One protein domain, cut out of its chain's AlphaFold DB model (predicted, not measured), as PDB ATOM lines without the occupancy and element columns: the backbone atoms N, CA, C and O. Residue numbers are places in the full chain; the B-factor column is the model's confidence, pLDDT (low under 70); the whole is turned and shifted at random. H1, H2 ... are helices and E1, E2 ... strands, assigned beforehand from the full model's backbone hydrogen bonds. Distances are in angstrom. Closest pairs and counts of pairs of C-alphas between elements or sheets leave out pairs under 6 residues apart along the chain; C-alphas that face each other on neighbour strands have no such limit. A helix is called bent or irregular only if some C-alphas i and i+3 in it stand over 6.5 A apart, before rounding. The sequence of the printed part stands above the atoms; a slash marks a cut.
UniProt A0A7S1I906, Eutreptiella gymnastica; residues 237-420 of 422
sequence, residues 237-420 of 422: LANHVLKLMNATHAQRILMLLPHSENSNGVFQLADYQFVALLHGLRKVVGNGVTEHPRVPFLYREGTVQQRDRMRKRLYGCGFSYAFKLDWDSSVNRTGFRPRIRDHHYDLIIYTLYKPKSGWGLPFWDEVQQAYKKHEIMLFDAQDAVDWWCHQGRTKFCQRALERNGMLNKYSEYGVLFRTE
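AT A GLANCE: This is residues 237 to 420 of the 422 residues of a protein of Eutreptiella gymnastica (UniProt A0A7S1I906). A strongly twisted sheet of five parallel strands makes the core; H3 covers one face with H1 crossing over it, and H6 and H7 pair on the far side of the sheet. Beyond one end of the sheet the chain makes an arm with H8 and H9, where residues 390 to 395 stick out and H9 runs back to graze the sheet with its residues 403 to 410, and H4 and H5 form a small outlying group. The 184 printed residues hold nine helices and five strands, along the chain H1 E1 H2 H3 E2 H4 H5 H6 E3 H7 E4 H8 H9 E5, with sheet order E2 E1 E3 E4 E5. The class is mixed, helices and strands; the whole is compact, with a radius of gyration of the C-alphas of 16.8 A and spans of 53 by 44 by 32 A.

IN THESE COORDINATES: H1, residues 237 to 244, begins with C-alpha 237 at (145.079, 38.573, -9.131). E1 is 253 to 256, H2 265 to 269, H3 272 to 284, 18.1 A long, and E2 289 to 292. H4 is 304 to 311, H5 315 to 318, H6 336 to 341, E3 347 to 351, 13.1 A, H7 364 to 370 and E4 376 to 380, 13.2 A. H8 is 387 to 390, irregular but only just, with C-alphas 387 and 390 6.8 A apart. H9, 397 to 410, is 20.2 A long; E5, 415 to 419, 13.3 A long, ends with C-alpha 419 at (148.010, 41.265, -20.136).

HOW THE PARTS SIT: N 290 and O 253 of E2 and E1 are 2.8 A apart, N 256 and O 349 of E1 and E3 2.7 A, N 377 and O 348 of E3 and E4 2.8 A, and N 417 and O 378 of E4 and E5 2.8 A, each within hydrogen-bond range. Three strand-helix-strand units, parallel neighbour strands with helices between, have right-handed crossovers: E1, H2 H3, E2; E3, H7, E4; and E4, H8 H9, E5. H3 is on one face of the sheet, giving two layers, sheet and helix. H1 touches H3 about perpendicular at 78 degrees, closest at C-alphas 238 and 280, 5.0 A. H6 and H7 touch at a steep tilt of 40 degrees, the same way, closest at C-alphas 341 and 370, 5.7 A. H1, H6, H7 and H9 only graze the sheet. H4 and H5 are close but not clearly touching, with C-alphas 311 and 317 4.7 A apart; H2, H4, H5 and H8 are not on the sheet. Every O i to N i+4 pair is within hydrogen-bond range in H1, H2, H3, H4, H6 and H7, and 9 of 10 in H9; H5 and H8 are too short for one.

THE WHOLE: The C-alphas farthest apart, Ser 330 and Gly 392, are 53.3 A apart. The printed part has no cut; the long links are E2 to H4, H5 to H6 and E3 to H7. Mean pLDDT of the printed part is 79.0, with residues 259 to 270, 352 to 360 and 381 to 420 under 70.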
ATOM      1  N   LEU A 237     145.260  37.602  -8.048       93.75
ATOM      2  CA  LEU A 237     145.079  38.573  -9.131       93.75
ATOM      3  C   LEU A 237     144.316  39.819  -8.657       93.75
ATOM      4  O   LEU A 237     144.752  40.940  -8.910       93.75
ATOM      5  N   ALA A 238     143.200  39.637  -7.950       96.00
ATOM      6  CA  ALA A 238     142.407  40.745  -7.425       96.00
ATOM      7  C   ALA A 238     143.185  41.576  -6.397       96.00
ATOM      8  O   ALA A 238     143.235  42.796  -6.523       96.00
ATOM      9  N   ASN A 239     143.848  40.933  -5.433       95.50
ATOM     10  CA  ASN A 239     144.676  41.627  -4.444       95.50
ATOM     11  C   ASN A 239     145.813  42.413  -5.102       95.50
ATOM     12  O   ASN A 239     146.084  43.547  -4.714       95.50
ATOM     13  N   HIS A 240     146.449  41.834  -6.121       91.62
ATOM     14  CA  HIS A 240     147.488  42.513  -6.882       91.62
ATOM     15  C   HIS A 240     146.956  43.771  -7.584       91.62
ATOM     16  O   HIS A 240     147.544  44.844  -7.449       91.62
ATOM     17  N   VAL A 241     145.814  43.664  -8.270       92.06
ATOM     18  CA  VAL A 241     145.159  44.806  -8.927       92.06
ATOM     19  C   VAL A 241     144.791  45.893  -7.918       92.06
ATOM     20  O   VAL A 241     145.120  47.057  -8.134       92.06
ATOM     21  N   LEU A 242     144.160  45.530  -6.797       94.94
ATOM     22  CA  LEU A 242     143.777  46.493  -5.762       94.94
ATOM     23  C   LEU A 242     145.000  47.178  -5.141       94.94
ATOM     24  O   LEU A 242     144.964  48.385  -4.923       94.94
ATOM     25  N   LYS A 243     146.103  46.450  -4.919       93.06
ATOM     26  CA  LYS A 243     147.373  47.026  -4.450       93.06
ATOM     27  C   LYS A 243     147.919  48.053  -5.445       93.06
ATOM     28  O   LYS A 243     148.244  49.165  -5.042       93.06
ATOM     29  N   LEU A 244     147.993  47.711  -6.732       89.50
ATOM     30  CA  LEU A 244     148.515  48.614  -7.766       89.50
ATOM     31  C   LEU A 244     147.640  49.855  -7.985       89.50
ATOM     32  O   LEU A 244     148.160  50.920  -8.310       89.50
ATOM     33  N   MET A 245     146.332  49.728  -7.770       90.38
ATOM     34  CA  MET A 245     145.389  50.848  -7.800       90.38
ATOM     35  C   MET A 245     145.359  51.665  -6.504       90.38
ATOM     36  O   MET A 245     144.635  52.652  -6.440       90.38
ATOM     37  N   ASN A 246     146.107  51.265  -5.468       93.25
ATOM     38  CA  ASN A 246     145.983  51.811  -4.113       93.25
ATOM     39  C   ASN A 246     144.524  51.790  -3.597       93.25
ATOM     40  O   ASN A 246     144.054  52.715  -2.941       93.25
ATOM     41  N   ALA A 247     143.799  50.723  -3.933       95.50
ATOM     42  CA  ALA A 247     142.369  50.539  -3.706       95.50
ATOM     43  C   ALA A 247     142.076  49.306  -2.829       95.50
ATOM     44  O   ALA A 247     141.009  48.708  -2.914       95.50
ATOM     45  N   THR A 248     143.014  48.898  -1.969       96.75
ATOM     46  CA  THR A 248     142.849  47.753  -1.046       96.75
ATOM     47  C   THR A 248     141.709  47.939  -0.044       96.75
ATOM     48  O   THR A 248     141.196  46.956   0.484       96.75
ATOM     49  N   HIS A 249     141.296  49.184   0.197       95.88
ATOM     50  CA  HIS A 249     140.167  49.542   1.057       95.88
ATOM     51  C   HIS A 249     138.830  49.652   0.307       95.88
ATOM     52  O   HIS A 249     137.815  49.930   0.943       95.88
ATOM     53  N   ALA A 250     138.813  49.468  -1.019       97.19
ATOM     54  CA  ALA A 250     137.603  49.610  -1.819       97.19
ATOM     55  C   ALA A 250     136.541  48.590  -1.392       97.19
ATOM     56  O   ALA A 250     136.779  47.382  -1.368       97.19
ATOM     57  N   GLN A 251     135.345  49.088  -1.098       97.25
ATOM     58  CA  GLN A 251     134.182  48.287  -0.734       97.25
ATOM     59  C   GLN A 251     133.189  48.199  -1.887       97.25
ATOM     60  O   GLN A 251     132.454  47.222  -1.985       97.25
ATOM     61  N   ARG A 252     133.154  49.200  -2.768       97.94
ATOM     62  CA  ARG A 252     132.200  49.310  -3.872       97.94
ATOM     63  C   ARG A 252     132.953  49.432  -5.183       97.94
ATOM     64  O   ARG A 252     133.539  50.466  -5.472       97.94
ATOM     65  N   ILE A 253     132.921  48.385  -5.998       98.19
ATOM     66  CA  ILE A 253     133.680  48.333  -7.253       98.19
ATOM     67  C   ILE A 253     132.719  48.099  -8.406       98.19
ATOM     68  O   ILE A 253     131.983  47.116  -8.391       98.19
ATOM     69  N   LEU A 254     132.760  48.957  -9.424       97.38
ATOM     70  CA  LEU A 254     131.983  48.772 -10.647       97.38
ATOM     71  C   LEU A 254     132.882  48.305 -11.789       97.38
ATOM     72  O   LEU A 254     133.789  49.017 -12.209       97.38
ATOM     73  N   MET A 255     132.580  47.138 -12.346       94.12
ATOM     74  CA  MET A 255     133.225  46.613 -13.543       94.12
ATOM     75  C   MET A 255     132.329  46.821 -14.767       94.12
ATOM     76  O   MET A 255     131.217  46.299 -14.853       94.12
ATOM     77  N   LEU A 256     132.821  47.592 -15.727       90.62
ATOM     78  CA  LEU A 256     132.124  48.005 -16.933       90.62
ATOM     79  C   LEU A 256     132.665  47.245 -18.142       90.62
ATOM     80  O   LEU A 256     133.834  47.371 -18.518       90.62
ATOM     81  N   LEU A 257     131.784  46.459 -18.756       84.19
ATOM     82  CA  LEU A 257     132.082  45.665 -19.934       84.19
ATOM     83  C   LEU A 257     131.534  46.347 -21.198       84.19
ATOM     84  O   LEU A 257     130.423  46.894 -21.192       84.19
ATOM     85  N   PRO A 258     132.281  46.289 -22.312       75.00
ATOM     86  CA  PRO A 258     131.847  46.837 -23.578       75.00
ATOM     87  C   PRO A 258     130.695  45.983 -24.090       75.00
ATOM     88  O   PRO A 258     130.787  44.759 -24.167       75.00
ATOM     89  N   HIS A 259     129.590  46.627 -24.426       69.62
ATOM     90  CA  HIS A 259     128.421  45.953 -24.963       69.62
ATOM     91  C   HIS A 259     127.666  46.896 -25.896       69.62
ATOM     92  O   HIS A 259     127.734  48.116 -25.764       69.62
ATOM     93  N   SER A 260     126.938  46.313 -26.844       60.00
ATOM     94  CA  SER A 260     125.858  47.001 -27.546       60.00
ATOM     95  C   SER A 260     124.537  46.495 -26.987       60.00
ATOM     96  O   SER A 260     124.376  45.279 -26.832       60.00
ATOM     97  N   GLU A 261     123.605  47.419 -26.751       55.47
ATOM     98  CA  GLU A 261     122.224  47.157 -26.314       55.47
ATOM     99  C   GLU A 261     121.517  46.092 -27.180       55.47
ATOM    100  O   GLU A 261     120.651  45.374 -26.692       55.47
ATOM    101  N   ASN A 262     121.967  45.893 -28.427       52.47
ATOM    102  CA  ASN A 262     121.348  45.005 -29.416       52.47
ATOM    103  C   ASN A 262     122.071  43.662 -29.625       52.47
ATOM    104  O   ASN A 262     121.825  42.978 -30.620       52.47
ATOM    105  N   SER A 263     122.999  43.261 -28.750       53.16
ATOM    106  CA  SER A 263     123.813  42.060 -28.983       53.16
ATOM    107  C   SER A 263     123.731  41.020 -27.864       53.16
ATOM    108  O   SER A 263     123.863  41.330 -26.686       53.16
ATOM    109  N   ASN A 264     123.690  39.735 -28.250       52.38
ATOM    110  CA  ASN A 264     124.025  38.572 -27.403       52.38
ATOM    111  C   ASN A 264     125.523  38.562 -26.971       52.38
ATOM    112  O   ASN A 264     126.122  37.501 -26.770       52.38
ATOM    113  N   GLY A 265     126.148  39.744 -26.898       58.66
ATOM    114  CA  GLY A 265     127.586  39.988 -26.890       58.66
ATOM    115  C   GLY A 265     128.299  39.468 -25.653       58.66
ATOM    116  O   GLY A 265     129.457  39.093 -25.765       58.66
ATOM    117  N   VAL A 266     127.607  39.322 -24.518       65.06
ATOM    118  CA  VAL A 266     128.223  38.890 -23.252       65.06
ATOM    119  C   VAL A 266     128.960  37.552 -23.389       65.06
ATOM    120  O   VAL A 266     130.055  37.401 -22.866       65.06
ATOM    121  N   PHE A 267     128.444  36.603 -24.176       60.69
ATOM    122  CA  PHE A 267     129.133  35.326 -24.429       60.69
ATOM    123  C   PHE A 267     130.387  35.460 -25.306       60.69
ATOM    124  O   PHE A 267     131.294  34.642 -25.201       60.69
ATOM    125  N   GLN A 268     130.452  36.484 -26.160       62.66
ATOM    126  CA  GLN A 268     131.636  36.807 -26.970       62.66
ATOM    127  C   GLN A 268     132.694  37.570 -26.158       62.66
ATOM    128  O   GLN A 268     133.851  37.620 -26.575       62.66
ATOM    129  N   LEU A 269     132.297  38.128 -25.009       62.62
ATOM    130  CA  LEU A 269     133.177  38.785 -24.046       62.62
ATOM    131  C   LEU A 269     133.888  37.802 -23.118       62.62
ATOM    132  O   LEU A 269     134.719  38.273 -22.362       62.62
ATOM    133  N   ALA A 270     133.573  36.494 -23.158       66.06
ATOM    134  CA  ALA A 270     134.115  35.421 -22.309       66.06
ATOM    135  C   ALA A 270     135.640  35.203 -22.469       66.06
ATOM    136  O   ALA A 270     136.083  34.155 -22.935       66.06
ATOM    137  N   ASP A 271     136.424  36.209 -22.097       75.44
ATOM    138  CA  ASP A 271     137.872  36.181 -21.958       75.44
ATOM    139  C   ASP A 271     138.273  35.749 -20.536       75.44
ATOM    140  O   ASP A 271     137.608  36.093 -19.557       75.44
ATOM    141  N   TYR A 272     139.365  34.991 -20.414       81.44
ATOM    142  CA  TYR A 272     139.801  34.411 -19.143       81.44
ATOM    143  C   TYR A 272     140.266  35.444 -18.119       81.44
ATOM    144  O   TYR A 272     140.158  35.198 -16.920       81.44
ATOM    145  N   GLN A 273     140.799  36.579 -18.551       81.62
ATOM    146  CA  GLN A 273     141.445  37.525 -17.651       81.62
ATOM    147  C   GLN A 273     140.399  38.420 -16.991       81.62
ATOM    148  O   GLN A 273     140.442  38.610 -15.774       81.62
ATOM    149  N   PHE A 274     139.389  38.880 -17.740       86.00
ATOM    150  CA  PHE A 274     138.288  39.624 -17.120       86.00
ATOM    151  C   PHE A 274     137.467  38.734 -16.173       86.00
ATOM    152  O   PHE A 274     137.144  39.175 -15.070       86.00
ATOM    153  N   VAL A 275     137.140  37.489 -16.561       89.81
ATOM    154  CA  VAL A 275     136.376  36.588 -15.675       89.81
ATOM    155  C   VAL A 275     137.176  36.250 -14.428       89.81
ATOM    156  O   VAL A 275     136.597  36.170 -13.346       89.81
ATOM    157  N   ALA A 276     138.495  36.076 -14.560       92.62
ATOM    158  CA  ALA A 276     139.380  35.818 -13.438       92.62
ATOM    159  C   ALA A 276     139.405  37.004 -12.471       92.62
ATOM    160  O   ALA A 276     139.255  36.799 -11.265       92.62
ATOM    161  N   LEU A 277     139.528  38.230 -12.990       93.75
ATOM    162  CA  LEU A 277     139.517  39.438 -12.174       93.75
ATOM    163  C   LEU A 277     138.159  39.645 -11.492       93.75
ATOM    164  O   LEU A 277     138.118  39.815 -10.277       93.75
ATOM    165  N   LEU A 278     137.046  39.546 -12.228       94.38
ATOM    166  CA  LEU A 278     135.699  39.670 -11.659       94.38
ATOM    167  C   LEU A 278     135.449  38.621 -10.569       94.38
ATOM    168  O   LEU A 278     134.964  38.949  -9.486       94.38
ATOM    169  N   HIS A 279     135.808  37.361 -10.831       96.06
ATOM    170  CA  HIS A 279     135.717  36.292  -9.840       96.06
ATOM    171  C   HIS A 279     136.572  36.601  -8.605       96.06
ATOM    172  O   HIS A 279     136.110  36.438  -7.480       96.06
ATOM    173  N   GLY A 280     137.813  37.045  -8.801       96.88
ATOM    174  CA  GLY A 280     138.734  37.401  -7.725       96.88
ATOM    175  C   GLY A 280     138.206  38.525  -6.843       96.88
ATOM    176  O   GLY A 280     138.113  38.357  -5.630       96.88
ATOM    177  N   LEU A 281     137.780  39.631  -7.456       97.19
ATOM    178  CA  LEU A 281     137.212  40.783  -6.754       97.19
ATOM    179  C   LEU A 281     135.980  40.372  -5.945       97.19
ATOM    180  O   LEU A 281     135.851  40.755  -4.790       97.19
ATOM    181  N   ARG A 282     135.114  39.518  -6.502       96.12
ATOM    182  CA  ARG A 282     133.964  38.948  -5.780       96.12
ATOM    183  C   ARG A 282     134.365  38.113  -4.568       96.12
ATOM    184  O   ARG A 282     133.635  38.105  -3.586       96.12
ATOM    185  N   LYS A 283     135.494  37.402  -4.620       96.50
ATOM    186  CA  LYS A 283     136.002  36.629  -3.476       96.50
ATOM    187  C   LYS A 283     136.675  37.500  -2.415       96.50
ATOM    188  O   LYS A 283     136.648  37.112  -1.255       96.50
ATOM    189  N   VAL A 284     137.256  38.634  -2.802       97.56
ATOM    190  CA  VAL A 284     137.964  39.551  -1.891       97.56
ATOM    191  C   VAL A 284     137.018  40.573  -1.257       97.56
ATOM    192  O   VAL A 284     137.007  40.726  -0.043       97.56
ATOM    193  N   VAL A 285     136.211  41.257  -2.070       97.19
ATOM    194  CA  VAL A 285     135.357  42.392  -1.664       97.19
ATOM    195  C   VAL A 285     133.902  41.964  -1.425       97.19
ATOM    196  O   VAL A 285     133.142  42.639  -0.735       97.19
ATOM    197  N   GLY A 286     133.481  40.823  -1.975       94.88
ATOM    198  CA  GLY A 286     132.132  40.292  -1.775       94.88
ATOM    199  C   GLY A 286     131.062  40.998  -2.614       94.88
ATOM    200  O   GLY A 286     131.207  41.205  -3.826       94.88
ATOM    201  N   ASN A 287     129.943  41.334  -1.973       94.12
ATOM    202  CA  ASN A 287     128.739  41.834  -2.647       94.12
ATOM    203  C   ASN A 287     128.841  43.279  -3.135       94.12
ATOM    204  O   ASN A 287     128.042  43.684  -3.979       94.12
ATOM    205  N   GLY A 288     129.840  44.030  -2.672       96.06
ATOM    206  CA  GLY A 288     130.076  45.400  -3.116       96.06
ATOM    207  C   GLY A 288     130.691  45.522  -4.517       96.06
ATOM    208  O   GLY A 288     130.711  46.608  -5.093       96.06
ATOM    209  N   VAL A 289     131.124  44.415  -5.123       97.06
ATOM    210  CA  VAL A 289     131.468  44.389  -6.550       97.06
ATOM    211  C   VAL A 289     130.181  44.364  -7.376       97.06
ATOM    212  O   VAL A 289     129.223  43.681  -7.025       97.06
ATOM    213  N   THR A 290     130.113  45.062  -8.497       95.19
ATOM    214  CA  THR A 290     129.009  44.970  -9.460       95.19
ATOM    215  C   THR A 290     129.561  45.004 -10.872       95.19
ATOM    216  O   THR A 290     130.575  45.636 -11.142       95.19
ATOM    217  N   GLU A 291     128.908  44.297 -11.789       93.31
ATOM    218  CA  GLU A 291     129.290  44.260 -13.195       93.31
ATOM    219  C   GLU A 291     128.141  44.708 -14.102       93.31
ATOM    220  O   GLU A 291     126.972  44.396 -13.841       93.31
ATOM    221  N   HIS A 292     128.474  45.425 -15.176       90.31
ATOM    222  CA  HIS A 292     127.513  45.846 -16.187       90.31
ATOM    223  C   HIS A 292     128.047  45.650 -17.617       90.31
ATOM    224  O   HIS A 292     129.089  46.217 -17.949       90.31
ATOM    225  N   PRO A 293     127.306  44.936 -18.488       87.25
ATOM    226  CA  PRO A 293     126.128  44.120 -18.184       87.25
ATOM    227  C   PRO A 293     126.468  42.916 -17.296       87.25
ATOM    228  O   PRO A 293     127.630  42.547 -17.121       87.25
ATOM    229  N   ARG A 294     125.427  42.271 -16.758       88.19
ATOM    230  CA  ARG A 294     125.555  41.008 -16.019       88.19
ATOM    231  C   ARG A 294     126.258  39.947 -16.874       88.19
ATOM    232  O   ARG A 294     125.956  39.806 -18.057       88.19
ATOM    233  N   VAL A 295     127.102  39.133 -16.235       89.44
ATOM    234  CA  VAL A 295     127.849  38.031 -16.866       89.44
ATOM    235  C   VAL A 295     127.265  36.676 -16.429       89.44
ATOM    236  O   VAL A 295     127.759  36.063 -15.483       89.44
ATOM    237  N   PRO A 296     126.187  36.178 -17.070       89.50
ATOM    238  CA  PRO A 296     125.385  35.071 -16.539       89.50
ATOM    239  C   PRO A 296     126.150  33.746 -16.442       89.50
ATOM    240  O   PRO A 296     125.911  32.966 -15.530       89.50
ATOM    241  N   PHE A 297     127.103  33.489 -17.341       91.12
ATOM    242  CA  PHE A 297     127.861  32.235 -17.339       91.12
ATOM    243  C   PHE A 297     128.876  32.111 -16.198       91.12
ATOM    244  O   PHE A 297     129.468  31.046 -16.029       91.12
ATOM    245  N   LEU A 298     129.107  33.170 -15.419       92.62
ATOM    246  CA  LEU A 298     129.988  33.113 -14.255       92.62
ATOM    247  C   LEU A 298     129.276  32.528 -13.021       92.62
ATOM    248  O   LEU A 298     129.936  31.961 -12.148       92.62
ATOM    249  N   TYR A 299     127.943  32.613 -12.981       93.25
ATOM    250  CA  TYR A 299     127.113  32.283 -11.824       93.25
ATOM    251  C   TYR A 299     126.462  30.907 -11.942       93.25
ATOM    252  O   TYR A 299     125.901  30.549 -12.976       93.25
ATOM    253  N   ARG A 300     126.507  30.119 -10.868       92.81
ATOM    254  CA  ARG A 300     125.939  28.772 -10.779       92.81
ATOM    255  C   ARG A 300     124.416  28.820 -10.624       92.81
ATOM    256  O   ARG A 300     123.868  28.513  -9.575       92.81
ATOM    257  N   GLU A 301     123.737  29.153 -11.711       91.12
ATOM    258  CA  GLU A 301     122.275  29.185 -11.793       91.12
ATOM    259  C   GLU A 301     121.732  28.094 -12.722       91.12
ATOM    260  O   GLU A 301     122.469  27.476 -13.505       91.12
ATOM    261  N   GLY A 302     120.426  27.844 -12.616       91.25
ATOM    262  CA  GLY A 302     119.695  26.905 -13.463       91.25
ATOM    263  C   GLY A 302     120.045  25.429 -13.245       91.25
ATOM    264  O   GLY A 302     120.711  25.037 -12.283       91.25
ATOM    265  N   THR A 303     119.591  24.579 -14.161       94.69
ATOM    266  CA  THR A 303     119.877  23.139 -14.163       94.69
ATOM    267  C   THR A 303     121.241  22.831 -14.787       94.69
ATOM    268  O   THR A 303     121.817  23.637 -15.523       94.69
ATOM    269  N   VAL A 304     121.768  21.626 -14.539       93.56
ATOM    270  CA  VAL A 304     123.008  21.148 -15.185       93.56
ATOM    271  C   VAL A 304     122.881  21.201 -16.710       93.56
ATOM    272  O   VAL A 304     123.797  21.660 -17.383       93.56
ATOM    273  N   GLN A 305     121.723  20.828 -17.259       93.81
ATOM    274  CA  GLN A 305     121.465  20.832 -18.698       93.81
ATOM    275  C   GLN A 305     121.482  22.250 -19.280       93.81
ATOM    276  O   GLN A 305     121.994  22.453 -20.378       93.81
ATOM    277  N   GLN A 306     120.936  23.239 -18.564       93.62
ATOM    278  CA  GLN A 306     120.987  24.644 -18.988       93.62
ATOM    279  C   GLN A 306     122.431  25.162 -19.006       93.62
ATOM    280  O   GLN A 306     122.854  25.771 -19.992       93.62
ATOM    281  N   ARG A 307     123.217  24.856 -17.966       93.75
ATOM    282  CA  ARG A 307     124.642  25.215 -17.915       93.75
ATOM    283  C   ARG A 307     125.450  24.527 -19.006       93.75
ATOM    284  O   ARG A 307     126.244  25.177 -19.675       93.75
ATOM    285  N   ASP A 308     125.210  23.247 -19.258       93.75
ATOM    286  CA  ASP A 308     125.914  22.499 -20.300       93.75
ATOM    287  C   ASP A 308     125.586  23.023 -21.709       93.75
ATOM    288  O   ASP A 308     126.476  23.123 -22.553       93.75
ATOM    289  N   ARG A 309     124.343  23.458 -21.971       91.94
ATOM    290  CA  ARG A 309     124.010  24.183 -23.215       91.94
ATOM    291  C   ARG A 309     124.785  25.494 -23.329       91.94
ATOM    292  O   ARG A 309     125.254  25.838 -24.410       91.94
ATOM    293  N   MET A 310     124.928  26.214 -22.222       90.75
ATOM    294  CA  MET A 310     125.650  27.481 -22.178       90.75
ATOM    295  C   MET A 310     127.157  27.293 -22.410       90.75
ATOM    296  O   MET A 310     127.739  28.042 -23.189       90.75
ATOM    297  N   ARG A 311     127.769  26.242 -21.844       90.88
ATOM    298  CA  ARG A 311     129.186  25.880 -22.060       90.88
ATOM    299  C   ARG A 311     129.551  25.739 -23.527       90.88
ATOM    300  O   ARG A 311     130.608  26.206 -23.927       90.88
ATOM    301  N   LYS A 312     128.673  25.150 -24.342       88.88
ATOM    302  CA  LYS A 312     128.902  24.965 -25.788       88.88
ATOM    303  C   LYS A 312     129.086  26.280 -26.554       88.88
ATOM    304  O   LYS A 312     129.602  26.262 -27.663       88.88
ATOM    305  N   ARG A 313     128.657  27.410 -25.980       86.31
ATOM    306  CA  ARG A 313     128.781  28.753 -26.571       86.31
ATOM    307  C   ARG A 313     130.009  29.516 -26.073       86.31
ATOM    308  O   ARG A 313     130.275  30.604 -26.574       86.31
ATOM    309  N   LEU A 314     130.704  28.990 -25.068       85.75
ATOM    310  CA  LEU A 314     131.833  29.638 -24.417       85.75
ATOM    311  C   LEU A 314     133.150  29.178 -25.034       85.75
ATOM    312  O   LEU A 314     133.324  28.001 -25.362       85.75
ATOM    313  N   TYR A 315     134.109  30.097 -25.120       82.56
ATOM    314  CA  TYR A 315     135.472  29.742 -25.490       82.56
ATOM    315  C   TYR A 315     136.038  28.717 -24.496       82.56
ATOM    316  O   TYR A 315     135.835  28.836 -23.284       82.56
ATOM    317  N   GLY A 316     136.688  27.670 -25.014       83.25
ATOM    318  CA  GLY A 316     137.210  26.572 -24.191       83.25
ATOM    319  C   GLY A 316     136.138  25.841 -23.373       83.25
ATOM    320  O   GLY A 316     136.427  25.351 -22.285       83.25
ATOM    321  N   CYS A 317     134.881  25.817 -23.835       88.62
ATOM    322  CA  CYS A 317     133.737  25.241 -23.117       88.62
ATOM    323  C   CYS A 317     133.449  25.862 -21.732       88.62
ATOM    324  O   CYS A 317     132.771  25.244 -20.897       88.62
ATOM    325  N   GLY A 318     133.991  27.046 -21.433       89.19
ATOM    326  CA  GLY A 318     133.882  27.621 -20.094       89.19
ATOM    327  C   GLY A 318     134.700  26.889 -19.031       89.19
ATOM    328  O   GLY A 318     134.419  27.047 -17.842       89.19
ATOM    329  N   PHE A 319     135.641  26.025 -19.424       90.19
ATOM    330  CA  PHE A 319     136.438  25.279 -18.457       90.19
ATOM    331  C   PHE A 319     137.193  26.250 -17.566       90.19
ATOM    332  O   PHE A 319     137.693  27.278 -18.017       90.19
ATOM    333  N   SER A 320     137.240  25.926 -16.279       90.81
ATOM    334  CA  SER A 320     138.053  26.627 -15.296       90.81
ATOM    335  C   SER A 320     137.543  28.016 -14.877       90.81
ATOM    336  O   SER A 320     137.914  28.466 -13.797       90.81
ATOM    337  N   TYR A 321     136.613  28.643 -15.615       90.75
ATOM    338  CA  TYR A 321     136.022  29.941 -15.240       90.75
ATOM    339  C   TYR A 321     134.493  29.984 -15.166       90.75
ATOM    340  O   TYR A 321     133.957  30.784 -14.403       90.75
ATOM    341  N   ALA A 322     133.760  29.163 -15.920       92.50
ATOM    342  CA  ALA A 322     132.302  29.251 -15.927       92.50
ATOM    343  C   ALA A 322     131.688  28.640 -14.657       92.50
ATOM    344  O   ALA A 322     132.136  27.597 -14.169       92.50
ATOM    345  N   PHE A 323     130.620  29.266 -14.155       94.06
ATOM    346  CA  PHE A 323     129.814  28.805 -13.013       94.06
ATOM    347  C   PHE A 323     130.611  28.631 -11.707       94.06
ATOM    348  O   PHE A 323     130.381  27.687 -10.941       94.06
ATOM    349  N   LYS A 324     131.587  29.516 -11.478       93.88
ATOM    350  CA  LYS A 324     132.493  29.494 -10.314       93.88
ATOM    351  C   LYS A 324     132.061  30.447  -9.194       93.88
ATOM    352  O   LYS A 324     132.604  30.368  -8.095       93.88
ATOM    353  N   LEU A 325     131.070  31.299  -9.451       93.50
ATOM    354  CA  LEU A 325     130.399  32.109  -8.439       93.50
ATOM    355  C   LEU A 325     129.008  31.558  -8.145       93.50
ATOM    356  O   LEU A 325     128.353  31.017  -9.035       93.50
ATOM    357  N   ASP A 326     128.550  31.726  -6.914       92.00
ATOM    358  CA  ASP A 326     127.146  31.529  -6.573       92.00
ATOM    359  C   ASP A 326     126.377  32.821  -6.877       92.00
ATOM    360  O   ASP A 326     126.940  33.920  -6.845       92.00
ATOM    361  N   TRP A 327     125.112  32.684  -7.267       90.56
ATOM    362  CA  TRP A 327     124.269  33.841  -7.545       90.56
ATOM    363  C   TRP A 327     123.796  34.485  -6.250       90.56
ATOM    364  O   TRP A 327     123.315  33.798  -5.352       90.56
ATOM    365  N   ASP A 328     123.880  35.811  -6.208       89.50
ATOM    366  CA  ASP A 328     123.360  36.620  -5.117       89.50
ATOM    367  C   ASP A 328     122.451  37.720  -5.683       89.50
ATOM    368  O   ASP A 328     122.892  38.616  -6.420       89.50
ATOM    369  N   SER A 329     121.161  37.619  -5.352       88.19
ATOM    370  CA  SER A 329     120.121  38.561  -5.761       88.19
ATOM    371  C   SER A 329     120.141  39.875  -4.977       88.19
ATOM    372  O   SER A 329     119.519  40.832  -5.428       88.19
ATOM    373  N   SER A 330     120.844  39.949  -3.841       89.88
ATOM    374  CA  SER A 330     120.990  41.186  -3.056       89.88
ATOM    375  C   SER A 330     121.905  42.211  -3.732       89.88
ATOM    376  O   SER A 330     121.825  43.410  -3.467       89.88
ATOM    377  N   VAL A 331     122.762  41.760  -4.652       91.94
ATOM    378  CA  VAL A 331     123.680  42.626  -5.390       91.94
ATOM    379  C   VAL A 331     122.903  43.504  -6.377       91.94
ATOM    380  O   VAL A 331     122.418  43.042  -7.416       91.94
ATOM    381  N   ASN A 332     122.856  44.803  -6.080       92.06
ATOM    382  CA  ASN A 332     122.167  45.799  -6.894       92.06
ATOM    383  C   ASN A 332     122.881  46.049  -8.241       92.06
ATOM    384  O   ASN A 332     123.931  46.697  -8.289       92.06
ATOM    385  N   ARG A 333     122.264  45.579  -9.335       92.19
ATOM    386  CA  ARG A 333     122.705  45.762 -10.734       92.19
ATOM    387  C   ARG A 333     121.779  46.688 -11.537       92.19
ATOM    388  O   ARG A 333     121.621  46.507 -12.743       92.19
ATOM    389  N   THR A 334     121.131  47.644 -10.882       93.00
ATOM    390  CA  THR A 334     120.290  48.663 -11.524       93.00
ATOM    391  C   THR A 334     120.765  50.065 -11.142       93.00
ATOM    392  O   THR A 334     121.641  50.239 -10.290       93.00
ATOM    393  N   GLY A 335     120.238  51.088 -11.825       94.38
ATOM    394  CA  GLY A 335     120.525  52.485 -11.484       94.38
ATOM    395  C   GLY A 335     122.005  52.873 -11.595       94.38
ATOM    396  O   GLY A 335     122.481  53.682 -10.805       94.38
ATOM    397  N   PHE A 336     122.752  52.304 -12.551       95.31
ATOM    398  CA  PHE A 336     124.189  52.579 -12.688       95.31
ATOM    399  C   PHE A 336     124.484  54.063 -12.928       95.31
ATOM    400  O   PHE A 336     125.317  54.626 -12.231       95.31
ATOM    401  N   ARG A 337     123.775  54.713 -13.861       95.75
ATOM    402  CA  ARG A 337     124.019  56.117 -14.230       95.75
ATOM    403  C   ARG A 337     123.909  57.100 -13.046       95.75
ATOM    404  O   ARG A 337     124.874  57.830 -12.847       95.75
ATOM    405  N   PRO A 338     122.821  57.131 -12.244       97.19
ATOM    406  CA  PRO A 338     122.762  58.009 -11.072       97.19
ATOM    407  C   PRO A 338     123.838  57.662 -10.034       97.19
ATOM    408  O   PRO A 338     124.564  58.547  -9.608       97.19
ATOM    409  N   ARG A 339     124.066  56.375  -9.732       97.62
ATOM    410  CA  ARG A 339     125.127  55.961  -8.791       97.62
ATOM    411  C   ARG A 339     126.529  56.389  -9.235       97.62
ATOM    412  O   ARG A 339     127.359  56.730  -8.402       97.62
ATOM    413  N   ILE A 340     126.815  56.354 -10.537       98.00
ATOM    414  CA  ILE A 340     128.081  56.860 -11.076       98.00
ATOM    415  C   ILE A 340     128.168  58.372 -10.840       98.00
ATOM    416  O   ILE A 340     129.161  58.823 -10.284       98.00
ATOM    417  N   ARG A 341     127.131  59.139 -11.199       97.81
ATOM    418  CA  ARG A 341     127.107  60.601 -11.003       97.81
ATOM    419  C   ARG A 341     127.280  61.007  -9.537       97.81
ATOM    420  O   ARG A 341     127.969  61.983  -9.272       97.81
ATOM    421  N   ASP A 342     126.744  60.216  -8.613       97.88
ATOM    422  CA  ASP A 342     126.842  60.442  -7.165       97.88
ATOM    423  C   ASP A 342     128.170  59.952  -6.547       97.88
ATOM    424  O   ASP A 342     128.275  59.851  -5.326       97.88
ATOM    425  N   HIS A 343     129.172  59.585  -7.363       97.94
ATOM    426  CA  HIS A 343     130.465  59.034  -6.912       97.94
ATOM    427  C   HIS A 343     130.308  57.847  -5.938       97.94
ATOM    428  O   HIS A 343     130.971  57.714  -4.916       97.94
ATOM    429  N   HIS A 344     129.353  56.958  -6.222       98.06
ATOM    430  CA  HIS A 344     129.028  55.858  -5.317       98.06
ATOM    431  C   HIS A 344     130.101  54.759  -5.246       98.06
ATOM    432  O   HIS A 344     130.094  53.977  -4.299       98.06
ATOM    433  N   TYR A 345     130.947  54.598  -6.259       98.25
ATOM    434  CA  TYR A 345     131.932  53.518  -6.297       98.25
ATOM    435  C   TYR A 345     133.291  54.027  -5.818       98.25
ATOM    436  O   TYR A 345     133.628  55.182  -6.017       98.25
ATOM    437  N   ASP A 346     134.090  53.159  -5.213       98.06
ATOM    438  CA  ASP A 346     135.450  53.500  -4.791       98.06
ATOM    439  C   ASP A 346     136.459  53.215  -5.926       98.06
ATOM    440  O   ASP A 346     137.563  53.753  -5.949       98.06
ATOM    441  N   LEU A 347     136.081  52.357  -6.884       97.94
ATOM    442  CA  LEU A 347     136.875  52.018  -8.066       97.94
ATOM    443  C   LEU A 347     135.967  51.664  -9.253       97.94
ATOM    444  O   LEU A 347     135.042  50.853  -9.125       97.94
ATOM    445  N   ILE A 348     136.279  52.212 -10.429       96.81
ATOM    446  CA  ILE A 348     135.657  51.847 -11.707       96.81
ATOM    447  C   ILE A 348     136.671  51.121 -12.585       96.81
ATOM    448  O   ILE A 348     137.769  51.612 -12.828       96.81
ATOM    449  N   ILE A 349     136.293  49.953 -13.100       93.50
ATOM    450  CA  ILE A 349     137.142  49.110 -13.943       93.50
ATOM    451  C   ILE A 349     136.495  48.962 -15.315       93.50
ATOM    452  O   ILE A 349     135.458  48.319 -15.444       93.50
ATOM    453  N   TYR A 350     137.131  49.485 -16.357       88.12
ATOM    454  CA  TYR A 350     136.728  49.250 -17.741       88.12
ATOM    455  C   TYR A 350     137.507  48.097 -18.348       88.12
ATOM    456  O   TYR A 350     138.730  48.155 -18.448       88.12
ATOM    457  N   THR A 351     136.805  47.090 -18.862       80.88
ATOM    458  CA  THR A 351     137.435  46.087 -19.726       80.88
ATOM    459  C   THR A 351     137.483  46.626 -21.158       80.88
ATOM    460  O   THR A 351     136.445  46.935 -21.736       80.88
ATOM    461  N   LEU A 352     138.657  46.727 -21.771       68.06
ATOM    462  CA  LEU A 352     138.861  47.258 -23.126       68.06
ATOM    463  C   LEU A 352     138.729  46.177 -24.218       68.06
ATOM    464  O   LEU A 352     139.298  46.282 -25.306       68.06
ATOM    465  N   TYR A 353     137.984  45.107 -23.937       60.53
ATOM    466  CA  TYR A 353     137.869  43.959 -24.829       60.53
ATOM    467  C   TYR A 353     137.047  44.286 -26.089       60.53
ATOM    468  O   TYR A 353     135.891  44.682 -25.991       60.53
ATOM    469  N   LYS A 354     137.652  44.091 -27.272       55.25
ATOM    470  CA  LYS A 354     137.075  44.155 -28.632       55.25
ATOM    471  C   LYS A 354     135.681  44.792 -28.724       55.25
ATOM    472  O   LYS A 354     134.688  44.062 -28.802       55.25
ATOM    473  N   PRO A 355     135.584  46.124 -28.852       50.34
ATOM    474  CA  PRO A 355     134.436  46.692 -29.524       50.34
ATOM    475  C   PRO A 355     134.309  46.024 -30.891       50.34
ATOM    476  O   PRO A 355     135.246  46.064 -31.688       50.34
ATOM    477  N   LYS A 356     133.159  45.429 -31.203       53.38
ATOM    478  CA  LYS A 356     132.740  45.479 -32.607       53.38
ATOM    479  C   LYS A 356     132.547  46.956 -32.950       53.38
ATOM    480  O   LYS A 356     132.233  47.742 -32.053       53.38
ATOM    481  N   SER A 357     132.764  47.339 -34.206       50.59
ATOM    482  CA  SER A 357     132.544  48.714 -34.665       50.59
ATOM    483  C   SER A 357     131.235  49.276 -34.080       50.59
ATOM    484  O   SER A 357     130.161  48.711 -34.278       50.59
ATOM    485  N   GLY A 358     131.352  50.338 -33.273       55.09
ATOM    486  CA  GLY A 358     130.225  50.982 -32.587       55.09
ATOM    487  C   GLY A 358     130.020  50.649 -31.100       55.09
ATOM    488  O   GLY A 358     129.145  51.257 -30.493       55.09
ATOM    489  N   TRP A 359     130.784  49.745 -30.469       65.00
ATOM    490  CA  TRP A 359     130.703  49.586 -29.002       65.00
ATOM    491  C   TRP A 359     131.529  50.676 -28.302       65.00
ATOM    492  O   TRP A 359     132.719  50.835 -28.572       65.00
ATOM    493  N   GLY A 360     130.894  51.434 -27.406       69.12
ATOM    494  CA  GLY A 360     131.545  52.451 -26.580       69.12
ATOM    495  C   GLY A 360     131.934  51.935 -25.193       69.12
ATOM    496  O   GLY A 360     131.561  50.831 -24.793       69.12
ATOM    497  N   LEU A 361     132.660  52.765 -24.440       80.25
ATOM    498  CA  LEU A 361     132.789  52.594 -22.996       80.25
ATOM    499  C   LEU A 361     131.467  53.043 -22.349       80.25
ATOM    500  O   LEU A 361     131.096  54.212 -22.491       80.25
ATOM    501  N   PRO A 362     130.712  52.147 -21.691       85.62
ATOM    502  CA  PRO A 362     129.424  52.517 -21.120       85.62
ATOM    503  C   PRO A 362     129.615  53.568 -20.020       85.62
ATOM    504  O   PRO A 362     130.553  53.483 -19.228       85.62
ATOM    505  N   PHE A 363     128.718  54.555 -19.982       90.62
ATOM    506  CA  PHE A 363     128.725  55.653 -18.999       90.62
ATOM    507  C   PHE A 363     130.013  56.492 -18.975       90.62
ATOM    508  O   PHE A 363     130.318  57.107 -17.958       90.62
ATOM    509  N   TRP A 364     130.795  56.496 -20.058       89.19
ATOM    510  CA  TRP A 364     132.111  57.137 -20.069       89.19
ATOM    511  C   TRP A 364     132.068  58.617 -19.681       89.19
ATOM    512  O   TRP A 364     132.854  59.038 -18.837       89.19
ATOM    513  N   ASP A 365     131.121  59.375 -20.232       89.56
ATOM    514  CA  ASP A 365     130.998  60.807 -19.945       89.56
ATOM    515  C   ASP A 365     130.672  61.054 -18.464       89.56
ATOM    516  O   ASP A 365     131.290  61.906 -17.830       89.56
ATOM    517  N   GLU A 366     129.764  60.263 -17.873       94.50
ATOM    518  CA  GLU A 366     129.492  60.329 -16.434       94.50
ATOM    519  C   GLU A 366     130.710  59.975 -15.585       94.50
ATOM    520  O   GLU A 366     130.978  60.642 -14.588       94.50
ATOM    521  N   VAL A 367     131.441  58.921 -15.959       94.62
ATOM    522  CA  VAL A 367     132.616  58.485 -15.203       94.62
ATOM    523  C   VAL A 367     133.704  59.551 -15.245       94.62
ATOM    524  O   VAL A 367     134.262  59.875 -14.203       94.62
ATOM    525  N   GLN A 368     133.970  60.146 -16.410       91.69
ATOM    526  CA  GLN A 368     134.965  61.213 -16.537       91.69
ATOM    527  C   GLN A 368     134.612  62.467 -15.732       91.69
ATOM    528  O   GLN A 368     135.517  63.164 -15.279       91.69
ATOM    529  N   GLN A 369     133.322  62.772 -15.585       94.38
ATOM    530  CA  GLN A 369     132.866  63.931 -14.816       94.38
ATOM    531  C   GLN A 369     132.941  63.693 -13.306       94.38
ATOM    532  O   GLN A 369     133.275  64.617 -12.570       94.38
ATOM    533  N   ALA A 370     132.630  62.478 -12.844       97.19
ATOM    534  CA  ALA A 370     132.538  62.181 -11.417       97.19
ATOM    535  C   ALA A 370     133.851  61.659 -10.802       97.19
ATOM    536  O   ALA A 370     134.126  61.968  -9.646       97.19
ATOM    537  N   TYR A 371     134.669  60.895 -11.535       96.25
ATOM    538  CA  TYR A 371     135.801  60.139 -10.977       96.25
ATOM    539  C   TYR A 371     137.164  60.690 -11.394       96.25
ATOM    540  O   TYR A 371     137.382  61.144 -12.519       96.25
ATOM    541  N   LYS A 372     138.134  60.581 -10.487       93.50
ATOM    542  CA  LYS A 372     139.538  60.921 -10.730       93.50
ATOM    543  C   LYS A 372     140.242  59.788 -11.471       93.50
ATOM    544  O   LYS A 372     139.905  58.616 -11.343       93.50
ATOM    545  N   LYS A 373     141.330  60.118 -12.173       87.25
ATOM    546  CA  LYS A 373     142.105  59.144 -12.970       87.25
ATOM    547  C   LYS A 373     142.591  57.922 -12.177       87.25
ATOM    548  O   LYS A 373     142.642  56.831 -12.725       87.25
ATOM    549  N   HIS A 374     142.962  58.085 -10.906       88.12
ATOM    550  CA  HIS A 374     143.426  56.966 -10.072       88.12
ATOM    551  C   HIS A 374     142.281  56.092  -9.532       88.12
ATOM    552  O   HIS A 374     142.546  55.027  -8.996       88.12
ATOM    553  N   GLU A 375     141.027  56.511  -9.705       93.69
ATOM    554  CA  GLU A 375     139.820  55.744  -9.366       93.69
ATOM    555  C   GLU A 375     139.283  54.982 -10.593       93.69
ATOM    556  O   GLU A 375     138.257  54.305 -10.516       93.69
ATOM    557  N   ILE A 376     139.968  55.090 -11.741       92.81
ATOM    558  CA  ILE A 376     139.591  54.469 -13.010       92.81
ATOM    559  C   ILE A 376     140.716  53.534 -13.465       92.81
ATOM    560  O   ILE A 376     141.828  53.954 -13.797       92.81
ATOM    561  N   MET A 377     140.405  52.245 -13.538       90.12
ATOM    562  CA  MET A 377     141.254  51.219 -14.130       90.12
ATOM    563  C   MET A 377     140.809  50.944 -15.564       90.12
ATOM    564  O   MET A 377     139.638  50.674 -15.830       90.12
ATOM    565  N   LEU A 378     141.766  50.948 -16.486       85.00
ATOM    566  CA  LEU A 378     141.565  50.527 -17.866       85.00
ATOM    567  C   LEU A 378     142.285  49.201 -18.076       85.00
ATOM    568  O   LEU A 378     143.494  49.108 -17.891       85.00
ATOM    569  N   PHE A 379     141.543  48.171 -18.456       80.38
ATOM    570  CA  PHE A 379     142.027  46.800 -18.475       80.38
ATOM    571  C   PHE A 379     141.959  46.202 -19.881       80.38
ATOM    572  O   PHE A 379     140.877  45.907 -20.386       80.38
ATOM    573  N   ASP A 380     143.115  46.011 -20.515       75.06
ATOM    574  CA  ASP A 380     143.241  45.334 -21.807       75.06
ATOM    575  C   ASP A 380     143.544  43.842 -21.615       75.06
ATOM    576  O   ASP A 380     144.637  43.455 -21.195       75.06
ATOM    577  N   ALA A 381     142.536  43.029 -21.921       65.25
ATOM    578  CA  ALA A 381     142.471  41.595 -21.662       65.25
ATOM    579  C   ALA A 381     142.694  40.734 -22.922       65.25
ATOM    580  O   ALA A 381     142.209  39.612 -23.005       65.25
ATOM    581  N   GLN A 382     143.260  41.290 -23.996       61.16
ATOM    582  CA  GLN A 382     143.279  40.597 -25.286       61.16
ATOM    583  C   GLN A 382     144.572  39.817 -25.541       61.16
ATOM    584  O   GLN A 382     145.632  40.408 -25.721       61.16
ATOM    585  N   ASP A 383     144.422  38.508 -25.775       52.19
ATOM    586  CA  ASP A 383     145.455  37.543 -26.216       52.19
ATOM    587  C   ASP A 383     146.154  37.875 -27.555       52.19
ATOM    588  O   ASP A 383     146.947  37.092 -28.069       52.19
ATOM    589  N   ALA A 384     145.833  39.000 -28.197       44.62
ATOM    590  CA  ALA A 384     146.303  39.329 -29.537       44.62
ATOM    591  C   ALA A 384     147.213  40.557 -29.520       44.62
ATOM    592  O   ALA A 384     146.810  41.642 -29.944       44.62
ATOM    593  N   VAL A 385     148.452  40.365 -29.071       40.38
ATOM    594  CA  VAL A 385     149.536  41.313 -29.352       40.38
ATOM    595  C   VAL A 385     150.211  40.911 -30.670       40.38
ATOM    596  O   VAL A 385     150.317  39.729 -30.988       40.38
ATOM    597  N   ASP A 386     150.546  41.908 -31.490       41.19
ATOM    598  CA  ASP A 386     150.836  41.842 -32.931       41.19
ATOM    599  C   ASP A 386     152.055  40.988 -33.358       41.19
ATOM    600  O   ASP A 386     152.995  41.488 -33.969       41.19
ATOM    601  N   TRP A 387     152.014  39.666 -33.180       32.59
ATOM    602  CA  TRP A 387     152.998  38.757 -33.797       32.59
ATOM    603  C   TRP A 387     152.933  38.734 -35.335       32.59
ATOM    604  O   TRP A 387     153.874  38.312 -36.005       32.59
ATOM    605  N   TRP A 388     151.832  39.207 -35.926       33.91
ATOM    606  CA  TRP A 388     151.571  39.088 -37.365       33.91
ATOM    607  C   TRP A 388     152.002  40.300 -38.200       33.91
ATOM    608  O   TRP A 388     151.925  40.243 -39.428       33.91
ATOM    609  N   CYS A 389     152.518  41.366 -37.581       36.84
ATOM    610  CA  CYS A 389     153.041  42.515 -38.329       36.84
ATOM    611  C   CYS A 389     154.364  42.221 -39.062       36.84
ATOM    612  O   CYS A 389     154.729  42.973 -39.962       36.84
ATOM    613  N   HIS A 390     155.045  41.109 -38.764       35.28
ATOM    614  CA  HIS A 390     156.324  40.756 -39.393       35.28
ATOM    615  C   HIS A 390     156.239  39.819 -40.612       35.28
ATOM    616  O   HIS A 390     157.276  39.513 -41.190       35.28
ATOM    617  N   GLN A 391     155.047  39.399 -41.068       34.94
ATOM    618  CA  GLN A 391     154.917  38.482 -42.223       34.94
ATOM    619  C   GLN A 391     154.268  39.079 -43.487       34.94
ATOM    620  O   GLN A 391     153.805  38.341 -44.355       34.94
ATOM    621  N   GLY A 392     154.227  40.408 -43.633       35.09
ATOM    622  CA  GLY A 392     153.968  41.050 -44.934       35.09
ATOM    623  C   GLY A 392     152.586  40.818 -45.572       35.09
ATOM    624  O   GLY A 392     152.406  41.130 -46.746       35.09
ATOM    625  N   ARG A 393     151.583  40.296 -44.846       36.84
ATOM    626  CA  ARG A 393     150.218  40.094 -45.374       36.84
ATOM    627  C   ARG A 393     149.272  41.211 -44.914       36.84
ATOM    628  O   ARG A 393     148.876  41.298 -43.757       36.84
ATOM    629  N   THR A 394     148.855  42.038 -45.868       35.25
ATOM    630  CA  THR A 394     148.120  43.315 -45.751       35.25
ATOM    631  C   THR A 394     146.692  43.265 -45.178       35.25
ATOM    632  O   THR A 394     146.057  44.306 -45.052       35.25
ATOM    633  N   LYS A 395     146.163  42.108 -44.754       35.34
ATOM    634  CA  LYS A 395     144.797  42.004 -44.186       35.34
ATOM    635  C   LYS A 395     144.713  42.189 -42.656       35.34
ATOM    636  O   LYS A 395     143.626  42.070 -42.092       35.34
ATOM    637  N   PHE A 396     145.823  42.487 -41.969       35.97
ATOM    638  CA  PHE A 396     145.878  42.572 -40.496       35.97
ATOM    639  C   PHE A 396     145.847  43.996 -39.899       35.97
ATOM    640  O   PHE A 396     145.657  44.137 -38.691       35.97
ATOM    641  N   CYS A 397     145.943  45.055 -40.712       39.47
ATOM    642  CA  CYS A 397     146.068  46.428 -40.202       39.47
ATOM    643  C   CYS A 397     144.808  46.966 -39.504       39.47
ATOM    644  O   CYS A 397     144.927  47.637 -38.487       39.47
ATOM    645  N   GLN A 398     143.593  46.646 -39.963       35.97
ATOM    646  CA  GLN A 398     142.374  47.264 -39.408       35.97
ATOM    647  C   GLN A 398     142.088  46.860 -37.949       35.97
ATOM    648  O   GLN A 398     141.664  47.687 -37.146       35.97
ATOM    649  N   ARG A 399     142.412  45.617 -37.563       39.81
ATOM    650  CA  ARG A 399     142.236  45.141 -36.179       39.81
ATOM    651  C   ARG A 399     143.268  45.734 -35.221       39.81
ATOM    652  O   ARG A 399     142.900  46.100 -34.113       39.81
ATOM    653  N   ALA A 400     144.528  45.875 -35.636       45.84
ATOM    654  CA  ALA A 400     145.545  46.593 -34.861       45.84
ATOM    655  C   ALA A 400     145.204  48.090 -34.712       45.84
ATOM    656  O   ALA A 400     145.472  48.686 -33.671       45.84
ATOM    657  N   LEU A 401     144.554  48.684 -35.719       40.62
ATOM    658  CA  LEU A 401     144.097  50.076 -35.719       40.62
ATOM    659  C   LEU A 401     142.954  50.341 -34.731       40.62
ATOM    660  O   LEU A 401     143.031  51.300 -33.968       40.62
ATOM    661  N   GLU A 402     141.935  49.480 -34.681       46.91
ATOM    662  CA  GLU A 402     140.857  49.572 -33.681       46.91
ATOM    663  C   GLU A 402     141.373  49.294 -32.254       46.91
ATOM    664  O   GLU A 402     141.017  50.015 -31.319       46.91
ATOM    665  N   ARG A 403     142.279  48.309 -32.095       53.19
ATOM    666  CA  ARG A 403     142.960  47.967 -30.824       53.19
ATOM    667  C   ARG A 403     143.760  49.142 -30.266       53.19
ATOM    668  O   ARG A 403     143.618  49.499 -29.100       53.19
ATOM    669  N   ASN A 404     144.563  49.773 -31.118       53.75
ATOM    670  CA  ASN A 404     145.308  50.973 -30.769       53.75
ATOM    671  C   ASN A 404     144.378  52.185 -30.610       53.75
ATOM    672  O   ASN A 404     144.687  53.068 -29.827       53.75
ATOM    673  N   GLY A 405     143.225  52.246 -31.276       57.28
ATOM    674  CA  GLY A 405     142.288  53.367 -31.177       57.28
ATOM    675  C   GLY A 405     141.783  53.628 -29.755       57.28
ATOM    676  O   GLY A 405     141.905  54.749 -29.267       57.28
ATOM    677  N   MET A 406     141.268  52.607 -29.060       59.12
ATOM    678  CA  MET A 406     140.774  52.763 -27.680       59.12
ATOM    679  C   MET A 406     141.907  52.990 -26.682       59.12
ATOM    680  O   MET A 406     141.811  53.885 -25.846       59.12
ATOM    681  N   LEU A 407     143.002  52.234 -26.797       61.78
ATOM    682  CA  LEU A 407     144.169  52.437 -25.945       61.78
ATOM    683  C   LEU A 407     144.718  53.858 -26.127       61.78
ATOM    684  O   LEU A 407     144.889  54.578 -25.152       61.78
ATOM    685  N   ASN A 408     144.880  54.335 -27.360       61.72
ATOM    686  CA  ASN A 408     145.339  55.698 -27.627       61.72
ATOM    687  C   ASN A 408     144.324  56.769 -27.235       61.72
ATOM    688  O   ASN A 408     144.750  57.869 -26.897       61.72
ATOM    689  N   LYS A 409     143.021  56.479 -27.267       64.38
ATOM    690  CA  LYS A 409     141.981  57.430 -26.868       64.38
ATOM    691  C   LYS A 409     141.860  57.554 -25.352       64.38
ATOM    692  O   LYS A 409     141.676  58.660 -24.869       64.38
ATOM    693  N   TYR A 410     141.959  56.449 -24.611       65.75
ATOM    694  CA  TYR A 410     141.545  56.414 -23.206       65.75
ATOM    695  C   TYR A 410     142.688  56.273 -22.196       65.75
ATOM    696  O   TYR A 410     142.511  56.638 -21.038       65.75
ATOM    697  N   SER A 411     143.871  55.813 -22.610       61.44
ATOM    698  CA  SER A 411     145.002  55.532 -21.704       61.44
ATOM    699  C   SER A 411     145.533  56.729 -20.899       61.44
ATOM    700  O   SER A 411     146.317  56.540 -19.978       61.44
ATOM    701  N   GLU A 412     145.103  57.956 -21.200       61.12
ATOM    702  CA  GLU A 412     145.421  59.155 -20.411       61.12
ATOM    703  C   GLU A 412     144.451  59.438 -19.257       61.12
ATOM    704  O   GLU A 412     144.712  60.343 -18.459       61.12
ATOM    705  N   TYR A 413     143.345  58.694 -19.163       51.62
ATOM    706  CA  TYR A 413     142.254  58.928 -18.210       51.62
ATOM    707  C   TYR A 413     142.190  57.895 -17.075       51.62
ATOM    708  O   TYR A 413     141.327  58.017 -16.213       51.62
ATOM    709  N   GLY A 414     143.096  56.911 -17.039       55.88
ATOM    710  CA  GLY A 414     143.117  55.876 -16.006       55.88
ATOM    711  C   GLY A 414     144.435  55.111 -15.941       55.88
ATOM    712  O   GLY A 414     145.343  55.342 -16.743       55.88
ATOM    713  N   VAL A 415     144.543  54.188 -14.984       65.56
ATOM    714  CA  VAL A 415     145.704  53.293 -14.875       65.56
ATOM    715  C   VAL A 415     145.524  52.127 -15.841       65.56
ATOM    716  O   VAL A 415     144.535  51.395 -15.767       65.56
ATOM    717  N   LEU A 416     146.474  51.963 -16.763       66.94
ATOM    718  CA  LEU A 416     146.426  50.912 -17.770       66.94
ATOM    719  C   LEU A 416     147.007  49.614 -17.214       66.94
ATOM    720  O   LEU A 416     148.178  49.536 -16.845       66.94
ATOM    721  N   PHE A 417     146.194  48.574 -17.242       69.56
ATOM    722  CA  PHE A 417     146.629  47.206 -17.049       69.56
ATOM    723  C   PHE A 417     146.515  46.482 -18.363       69.56
ATOM    724  O   PHE A 417     145.518  46.604 -19.079       69.56
ATOM    725  N   ARG A 418     147.543  45.712 -18.664       59.88
ATOM    726  CA  ARG A 418     147.616  44.966 -19.894       59.88
ATOM    727  C   ARG A 418     148.155  43.593 -19.598       59.88
ATOM    728  O   ARG A 418     149.077  43.406 -18.802       59.88
ATOM    729  N   THR A 419     147.544  42.628 -20.244       54.66
ATOM    730  CA  THR A 419     148.010  41.265 -20.136       54.66
ATOM    731  C   THR A 419     149.226  41.082 -21.008       54.66
ATOM    732  O   THR A 419     149.402  41.769 -22.017       54.66
ATOM    733  N   GLU A 420     150.156  40.278 -20.510       52.22
ATOM    734  CA  GLU A 420     151.501  40.266 -21.060       52.22
ATOM    735  C   GLU A 420     151.488  40.026 -22.567       52.22
ATOM    736  O   GLU A 420     150.737  39.168 -23.042       52.22
TER     737      GLU A 420